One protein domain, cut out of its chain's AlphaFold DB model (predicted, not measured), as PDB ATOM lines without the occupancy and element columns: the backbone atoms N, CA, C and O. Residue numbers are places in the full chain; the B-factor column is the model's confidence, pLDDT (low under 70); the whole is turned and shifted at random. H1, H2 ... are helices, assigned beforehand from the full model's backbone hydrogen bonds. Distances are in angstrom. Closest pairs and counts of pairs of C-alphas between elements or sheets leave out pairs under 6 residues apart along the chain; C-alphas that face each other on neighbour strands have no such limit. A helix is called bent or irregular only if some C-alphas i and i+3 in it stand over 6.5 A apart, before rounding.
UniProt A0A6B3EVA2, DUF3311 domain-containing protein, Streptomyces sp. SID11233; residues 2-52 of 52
ATOM      1  N   LEU A   2     142.750 218.362 118.799       83.06
ATOM      2  CA  LEU A   2     144.099 218.414 119.389       83.06
ATOM      3  C   LEU A   2     144.124 218.271 120.920       83.06
ATOM      4  O   LEU A   2     145.136 217.875 121.482       83.06
ATOM      5  N   VAL A   3     143.004 218.554 121.589       88.75
ATOM      6  CA  VAL A   3     142.866 218.473 123.053       88.75
ATOM      7  C   VAL A   3     143.293 217.112 123.627       88.75
ATOM      8  O   VAL A   3     144.159 217.115 124.499       88.75
ATOM      9  N   PRO A   4     142.793 215.952 123.145       86.12
ATOM     10  CA  PRO A   4     143.245 214.657 123.664       86.12
ATOM     11  C   PRO A   4     144.740 214.402 123.417       86.12
ATOM     12  O   PRO A   4     145.403 213.812 124.265       86.12
ATOM     13  N   TYR A   5     145.295 214.893 122.306       84.12
ATOM     14  CA  TYR A   5     146.718 214.745 121.986       84.12
ATOM     15  C   TYR A   5     147.615 215.525 122.944       84.12
ATOM     16  O   TYR A   5     148.573 214.975 123.484       84.12
ATOM     17  N   VAL A   6     147.290 216.797 123.181       90.06
ATOM     18  CA  VAL A   6     148.053 217.653 124.098       90.06
ATOM     19  C   VAL A   6     147.933 217.136 125.529       90.06
ATOM     20  O   VAL A   6     148.928 217.105 126.248       90.06
ATOM     21  N   LEU A   7     146.745 216.666 125.923       86.56
ATOM     22  CA  LEU A   7     146.531 216.065 127.236       86.56
ATOM     23  C   LEU A   7     147.388 214.806 127.419       86.56
ATOM     24  O   LEU A   7     148.053 214.673 128.441       86.56
ATOM     25  N   TYR A   8     147.412 213.908 126.432       80.31
ATOM     26  CA  TYR A   8     148.184 212.669 126.515       80.31
ATOM     27  C   TYR A   8     149.690 212.944 126.555       80.31
ATOM     28  O   TYR A   8     150.377 212.476 127.461       80.31
ATOM     29  N   LEU A   9     150.198 213.765 125.631       83.12
ATOM     30  CA  LEU A   9     151.618 214.127 125.577       83.12
ATOM     31  C   LEU A   9     152.064 214.922 126.807       83.12
ATOM     32  O   LEU A   9     153.179 214.732 127.284       83.12
ATOM     33  N   GLY A  10     151.194 215.789 127.327       82.56
ATOM     34  CA  GLY A  10     151.450 216.575 128.525       82.56
ATOM     35  C   GLY A  10     151.435 215.729 129.792       82.56
ATOM     36  O   GLY A  10     152.341 215.870 130.600       82.56
ATOM     37  N   ALA A  11     150.458 214.832 129.964       80.06
ATOM     38  CA  ALA A  11     150.296 214.011 131.168       80.06
ATOM     39  C   ALA A  11     151.337 212.889 131.280       80.06
ATOM     40  O   ALA A  11     151.786 212.574 132.387       80.06
ATOM     41  N   LEU A  12     151.750 212.312 130.147       72.12
ATOM     42  CA  LEU A  12     152.692 211.196 130.082       72.12
ATOM     43  C   LEU A  12     154.002 211.435 130.867       72.12
ATOM     44  O   LEU A  12     154.343 210.569 131.667       72.12
ATOM     45  N   PRO A  13     154.720 212.572 130.756       69.50
ATOM     46  CA  PRO A  13     155.926 212.830 131.552       69.50
ATOM     47  C   PRO A  13     155.665 213.071 133.052       69.50
ATOM     48  O   PRO A  13     156.587 212.912 133.855       69.50
ATOM     49  N   PHE A  14     154.444 213.444 133.465       69.75
ATOM     50  CA  PHE A  14     154.112 213.607 134.890       69.75
ATOM     51  C   PHE A  14     153.868 212.267 135.585       69.75
ATOM     52  O   PHE A  14     154.230 212.128 136.755       69.75
ATOM     53  N   VAL A  15     153.286 211.297 134.873       68.81
ATOM     54  CA  VAL A  15     153.047 209.939 135.393       68.81
ATOM     55  C   VAL A  15     154.243 209.017 135.156       68.81
ATOM     56  O   VAL A  15     154.620 208.259 136.044       68.81
ATOM     57  N   ASN A  16     154.907 209.132 134.005       63.81
ATOM     58  CA  ASN A  16     156.074 208.332 133.634       63.81
ATOM     59  C   ASN A  16     157.375 208.968 134.149       63.81
ATOM     60  O   ASN A  16     158.328 209.205 133.400       63.81
ATOM     61  N   ARG A  17     157.421 209.294 135.444       67.69
ATOM     62  CA  ARG A  17     158.654 209.775 136.070       67.69
ATOM     63  C   ARG A  17     159.574 208.587 136.317       67.69
ATOM     64  O   ARG A  17     159.342 207.769 137.192       67.69
ATOM     65  N   VAL A  18     160.687 208.566 135.594       63.19
ATOM     66  CA  VAL A  18     161.769 207.563 135.675       63.19
ATOM     67  C   VAL A  18     162.600 207.689 136.977       63.19
ATOM     68  O   VAL A  18     163.665 207.101 137.131       63.19
ATOM     69  N   ARG A  19     162.127 208.489 137.939       64.12
ATOM     70  CA  ARG A  19     162.720 208.666 139.268       64.12
ATOM     71  C   ARG A  19     161.910 207.774 140.217       64.12
ATOM     72  O   ARG A  19     160.697 207.952 140.266       64.12
ATOM     73  N   PRO A  20     162.523 206.839 140.951       71.62
ATOM     74  CA  PRO A  20     163.900 206.888 141.421       71.62
ATOM     75  C   PRO A  20     164.917 206.291 140.444       71.62
ATOM     76  O   PRO A  20     164.631 205.353 139.707       71.62
ATOM     77  N   VAL A  21     166.122 206.857 140.461       78.44
ATOM     78  CA  VAL A  21     167.279 206.373 139.705       78.44
ATOM     79  C   VAL A  21     168.241 205.722 140.699       78.44
ATOM     80  O   VAL A  21     168.575 206.333 141.712       78.44
ATOM     81  N   VAL A  22     168.681 204.497 140.418       79.88
ATOM     82  CA  VAL A  22     169.657 203.729 141.204       79.88
ATOM     83  C   VAL A  22     170.905 203.548 140.342       79.88
ATOM     84  O   VAL A  22     170.817 203.006 139.246       79.88
ATOM     85  N   LEU A  23     172.064 204.036 140.805       82.75
ATOM     86  CA  LEU A  23     173.344 203.974 140.070       82.75
ATOM     87  C   LEU A  23     173.290 204.554 138.636       82.75
ATOM     88  O   LEU A  23     173.975 204.077 137.739       82.75
ATOM     89  N   GLY A  24     172.458 205.573 138.399       82.62
ATOM     90  CA  GLY A  24     172.264 206.159 137.064       82.62
ATOM     91  C   GLY A  24     171.247 205.425 136.177       82.62
ATOM     92  O   GLY A  24     170.929 205.921 135.098       82.62
ATOM     93  N   LEU A  25     170.679 204.304 136.636       84.38
ATOM     94  CA  LEU A  25     169.637 203.542 135.940       84.38
ATOM     95  C   LEU A  25     168.249 203.777 136.555       84.38
ATOM     96  O   LEU A  25     168.138 203.929 137.772       84.38
ATOM     97  N   PRO A  26     167.162 203.758 135.765       85.88
ATOM     98  CA  PRO A  26     165.810 203.762 136.315       85.88
ATOM     99  C   PRO A  26     165.596 202.603 137.292       85.88
ATOM    100  O   PRO A  26     166.035 201.489 137.016       85.88
ATOM    101  N   PHE A  27     164.858 202.823 138.380       81.19
ATOM    102  CA  PHE A  27     164.609 201.802 139.406       81.19
ATOM    103  C   PHE A  27     164.122 200.466 138.833       81.19
ATOM    104  O   PHE A  27     164.694 199.422 139.132       81.19
ATOM    105  N   LEU A  28     163.111 200.495 137.957       83.38
ATOM    106  CA  LEU A  28     162.580 199.280 137.329       83.38
ATOM    107  C   LEU A  28     163.629 198.568 136.466       83.38
ATOM    108  O   LEU A  28     163.730 197.346 136.510       83.38
ATOM    109  N   PHE A  29     164.442 199.321 135.723       85.50
ATOM    110  CA  PHE A  29     165.509 198.760 134.894       85.50
ATOM    111  C   PHE A  29     166.630 198.152 135.737       85.50
ATOM    112  O   PHE A  29     167.112 197.071 135.408       85.50
ATOM    113  N   PHE A  30     167.018 198.803 136.836       88.19
ATOM    114  CA  PHE A  30     168.016 198.280 137.769       88.19
ATOM    115  C   PHE A  30     167.601 196.909 138.317       88.19
ATOM    116  O   PHE A  30     168.371 195.951 138.241       88.19
ATOM    117  N   TRP A  31     166.362 196.791 138.802       86.94
ATOM    118  CA  TRP A  31     165.845 195.527 139.327       86.94
ATOM    119  C   TRP A  31     165.666 194.461 138.250       86.94
ATOM    120  O   TRP A  31     165.983 193.300 138.502       86.94
ATOM    121  N   LEU A  32     165.211 194.838 137.052       93.31
ATOM    122  CA  LEU A  32     165.069 193.909 135.932       93.31
ATOM    123  C   LEU A  32     166.421 193.300 135.544       93.31
ATOM    124  O   LEU A  32     166.549 192.079 135.510       93.31
ATOM    125  N   LEU A  33     167.440 194.138 135.324       93.75
ATOM    126  CA  LEU A  33     168.800 193.685 135.010       93.75
ATOM    127  C   LEU A  33     169.381 192.834 136.143       93.75
ATOM    128  O   LEU A  33     169.961 191.776 135.889       93.75
ATOM    129  N   GLY A  34     169.176 193.260 137.394       94.81
ATOM    130  CA  GLY A  34     169.566 192.500 138.578       94.81
ATOM    131  C   GLY A  34     168.954 191.100 138.593       94.81
ATOM    132  O   GLY A  34     169.681 190.124 138.747       94.81
ATOM    133  N   ALA A  35     167.647 190.977 138.353       94.19
ATOM    134  CA  ALA A  35     166.949 189.693 138.302       94.19
ATOM    135  C   ALA A  35     167.419 188.807 137.133       94.19
ATOM    136  O   ALA A  35     167.579 187.591 137.301       94.19
ATOM    137  N   THR A  36     167.697 189.403 135.968       96.50
ATOM    138  CA  THR A  36     168.229 188.687 134.799       96.50
ATOM    139  C   THR A  36     169.581 188.047 135.090       96.50
ATOM    140  O   THR A  36     169.797 186.911 134.683       96.50
ATOM    141  N   VAL A  37     170.477 188.734 135.804       95.94
ATOM    142  CA  VAL A  37     171.783 188.176 136.201       95.94
ATOM    143  C   VAL A  37     171.646 187.232 137.398       95.94
ATOM    144  O   VAL A  37     172.308 186.196 137.453       95.94
ATOM    145  N   LEU A  38     170.760 187.545 138.344       95.94
ATOM    146  CA  LEU A  38     170.552 186.738 139.543       95.94
ATOM    147  C   LEU A  38     170.025 185.337 139.211       95.94
ATOM    148  O   LEU A  38     170.431 184.376 139.852       95.94
ATOM    149  N   THR A  39     169.173 185.203 138.194       94.56
ATOM    150  CA  THR A  39     168.596 183.912 137.779       94.56
ATOM    151  C   THR A  39     169.658 182.866 137.397       94.56
ATOM    152  O   THR A  39     169.702 181.812 138.035       94.56
ATOM    153  N   PRO A  40     170.552 183.103 136.416       94.50
ATOM    154  CA  PRO A  40     171.601 182.150 136.078       94.50
ATOM    155  C   PRO A  40     172.611 181.972 137.215       94.50
ATOM    156  O   PRO A  40     173.106 180.864 137.391       94.50
ATOM    157  N   VAL A  41     172.888 183.008 138.018       95.06
ATOM    158  CA  VAL A  41     173.748 182.878 139.207       95.06
ATOM    159  C   VAL A  41     173.125 181.921 140.221       95.06
ATOM    160  O   VAL A  41     173.808 181.021 140.702       95.06
ATOM    161  N   ALA A  42     171.829 182.053 140.502       93.75
ATOM    162  CA  ALA A  42     171.105 181.158 141.393       93.75
ATOM    163  C   ALA A  42     171.109 179.718 140.858       93.75
ATOM    164  O   ALA A  42     171.459 178.803 141.599       93.75
ATOM    165  N   VAL A  43     170.825 179.517 139.567       94.44
ATOM    166  CA  VAL A  43     170.882 178.193 138.914       94.44
ATOM    167  C   VAL A  43     172.295 177.599 138.943       94.44
ATOM    168  O   VAL A  43     172.482 176.396 139.121       94.44
ATOM    169  N   TRP A  44     173.323 178.427 138.775       94.00
ATOM    170  CA  TRP A  44     174.705 177.976 138.864       94.00
ATOM    171  C   TRP A  44     175.080 177.579 140.296       94.00
ATOM    172  O   TRP A  44     175.727 176.550 140.498       94.00
ATOM    173  N   LEU A  45     174.643 178.355 141.292       92.06
ATOM    174  CA  LEU A  45     174.862 178.060 142.706       92.06
ATOM    175  C   LEU A  45     174.160 176.769 143.130       92.06
ATOM    176  O   LEU A  45     174.792 175.948 143.795       92.06
ATOM    177  N   THR A  46     172.912 176.544 142.708       92.81
ATOM    178  CA  THR A  46     172.202 175.284 142.985       92.81
ATOM    179  C   THR A  46     172.904 174.106 142.323       92.81
ATOM    180  O   THR A  46     173.195 173.121 142.994       92.81
ATOM    181  N   ARG A  47     173.304 174.233 141.050       90.88
ATOM    182  CA  ARG A  47     174.088 173.201 140.352       90.88
ATOM    183  C   ARG A  47     175.426 172.904 141.036       90.88
ATOM    184  O   ARG A  47     175.890 171.767 141.011       90.88
ATOM    185  N   ARG A  48     176.096 173.917 141.588       88.38
ATOM    186  CA  ARG A  48     177.362 173.738 142.315       88.38
ATOM    187  C   ARG A  48     177.142 173.066 143.671       88.38
ATOM    188  O   ARG A  48     177.992 172.279 144.075       88.38
ATOM    189  N   GLY A  49     176.044 173.390 144.349       83.69
ATOM    190  CA  GLY A  49     175.649 172.778 145.617       83.69
ATOM    191  C   GLY A  49     175.273 171.306 145.468       83.69
ATOM    192  O   GLY A  49     175.727 170.502 146.264       83.69
ATOM    193  N   ASP A  50     174.546 170.954 144.407       79.56
ATOM    194  CA  ASP A  50     174.123 169.575 144.101       79.56
ATOM    195  C   ASP A  50     175.291 168.638 143.726       79.56
ATOM    196  O   ASP A  50     175.190 167.421 143.795       79.56
ATOM    197  N   ARG A  51     176.439 169.202 143.330       62.81
ATOM    198  CA  ARG A  51     177.662 168.446 143.003       62.81
ATOM    199  C   ARG A  51     178.591 168.202 144.203       62.81
ATOM    200  O   ARG A  51     179.714 167.746 143.981       62.81
ATOM    201  N   ARG A  52     178.188 168.553 145.426       53.03
ATOM    202  CA  ARG A  52     178.904 168.231 146.674       53.03
ATOM    203  C   ARG A  52     178.151 167.170 147.453       53.03
ATOM    204  O   ARG A  52     178.857 166.331 148.047       53.03
TER     205      ARG A  52
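This is residues 2 to 52 of the 52 residues of the protein "DUF3311 domain-containing protein" of Streptomyces sp. SID11233 (UniProt A0A6B3EVA2). Two helices strung along one long, thin rod make up this model: the shorter H1 at one end, a winding link, then the longer H2 running out to the other end. The link folds back on itself in a small loop, where residues 21 to 22 pair antiparallel with residues 25 to 26, and the two helices do not pack on each other. The printed part has 51 residues with two named helices, H1 then H2, and no named strand; its class is all helix. It is extended, with a radius of gyration of the C-alphas of 19.6 A and spans of 66 by 21 by 10 A.

Find C-alpha 2 at (144.099, 218.414, 119.389); from there H1, residues 2 to 15, runs 20.2 A to C-alpha 15. H1 is irregular, but only just: C-alphas 10 and 13 are 6.6 A apart. Look next at C-alpha 27, at (164.609, 201.802, 139.406), where H2 begins; it holds residues 27 to 50 and runs 33.9 A to C-alpha 50 at (174.123, 169.575, 144.101). Near residue 37 you will find a kink of 26 degrees in H2, which is neither bent nor irregular, but only just: C-alphas 37 and 40 are 6.0 A apart.

H1 and H2 are apart, with no C-alpha of the one within 8 A of the other. Residues 2 to 16, of which 2 to 15 belong to H1, stand free. Residues 34 to 52, of which 34 to 50 belong to H2, stand free as well. In the backbone, 8 of 10 O i to N i+4 pairs of H1 and 19 of 20 of H2 are within hydrogen-bond range.

The C-alphas farthest apart are those of Leu 2 and Arg 52, at 66.9 A. The printed part has no cut, and the link from H1 to H2, 11 residues, is long. The mean pLDDT of the printed part is 83.3; look for values under 70 at residues 13 to 19 and 51 to 52.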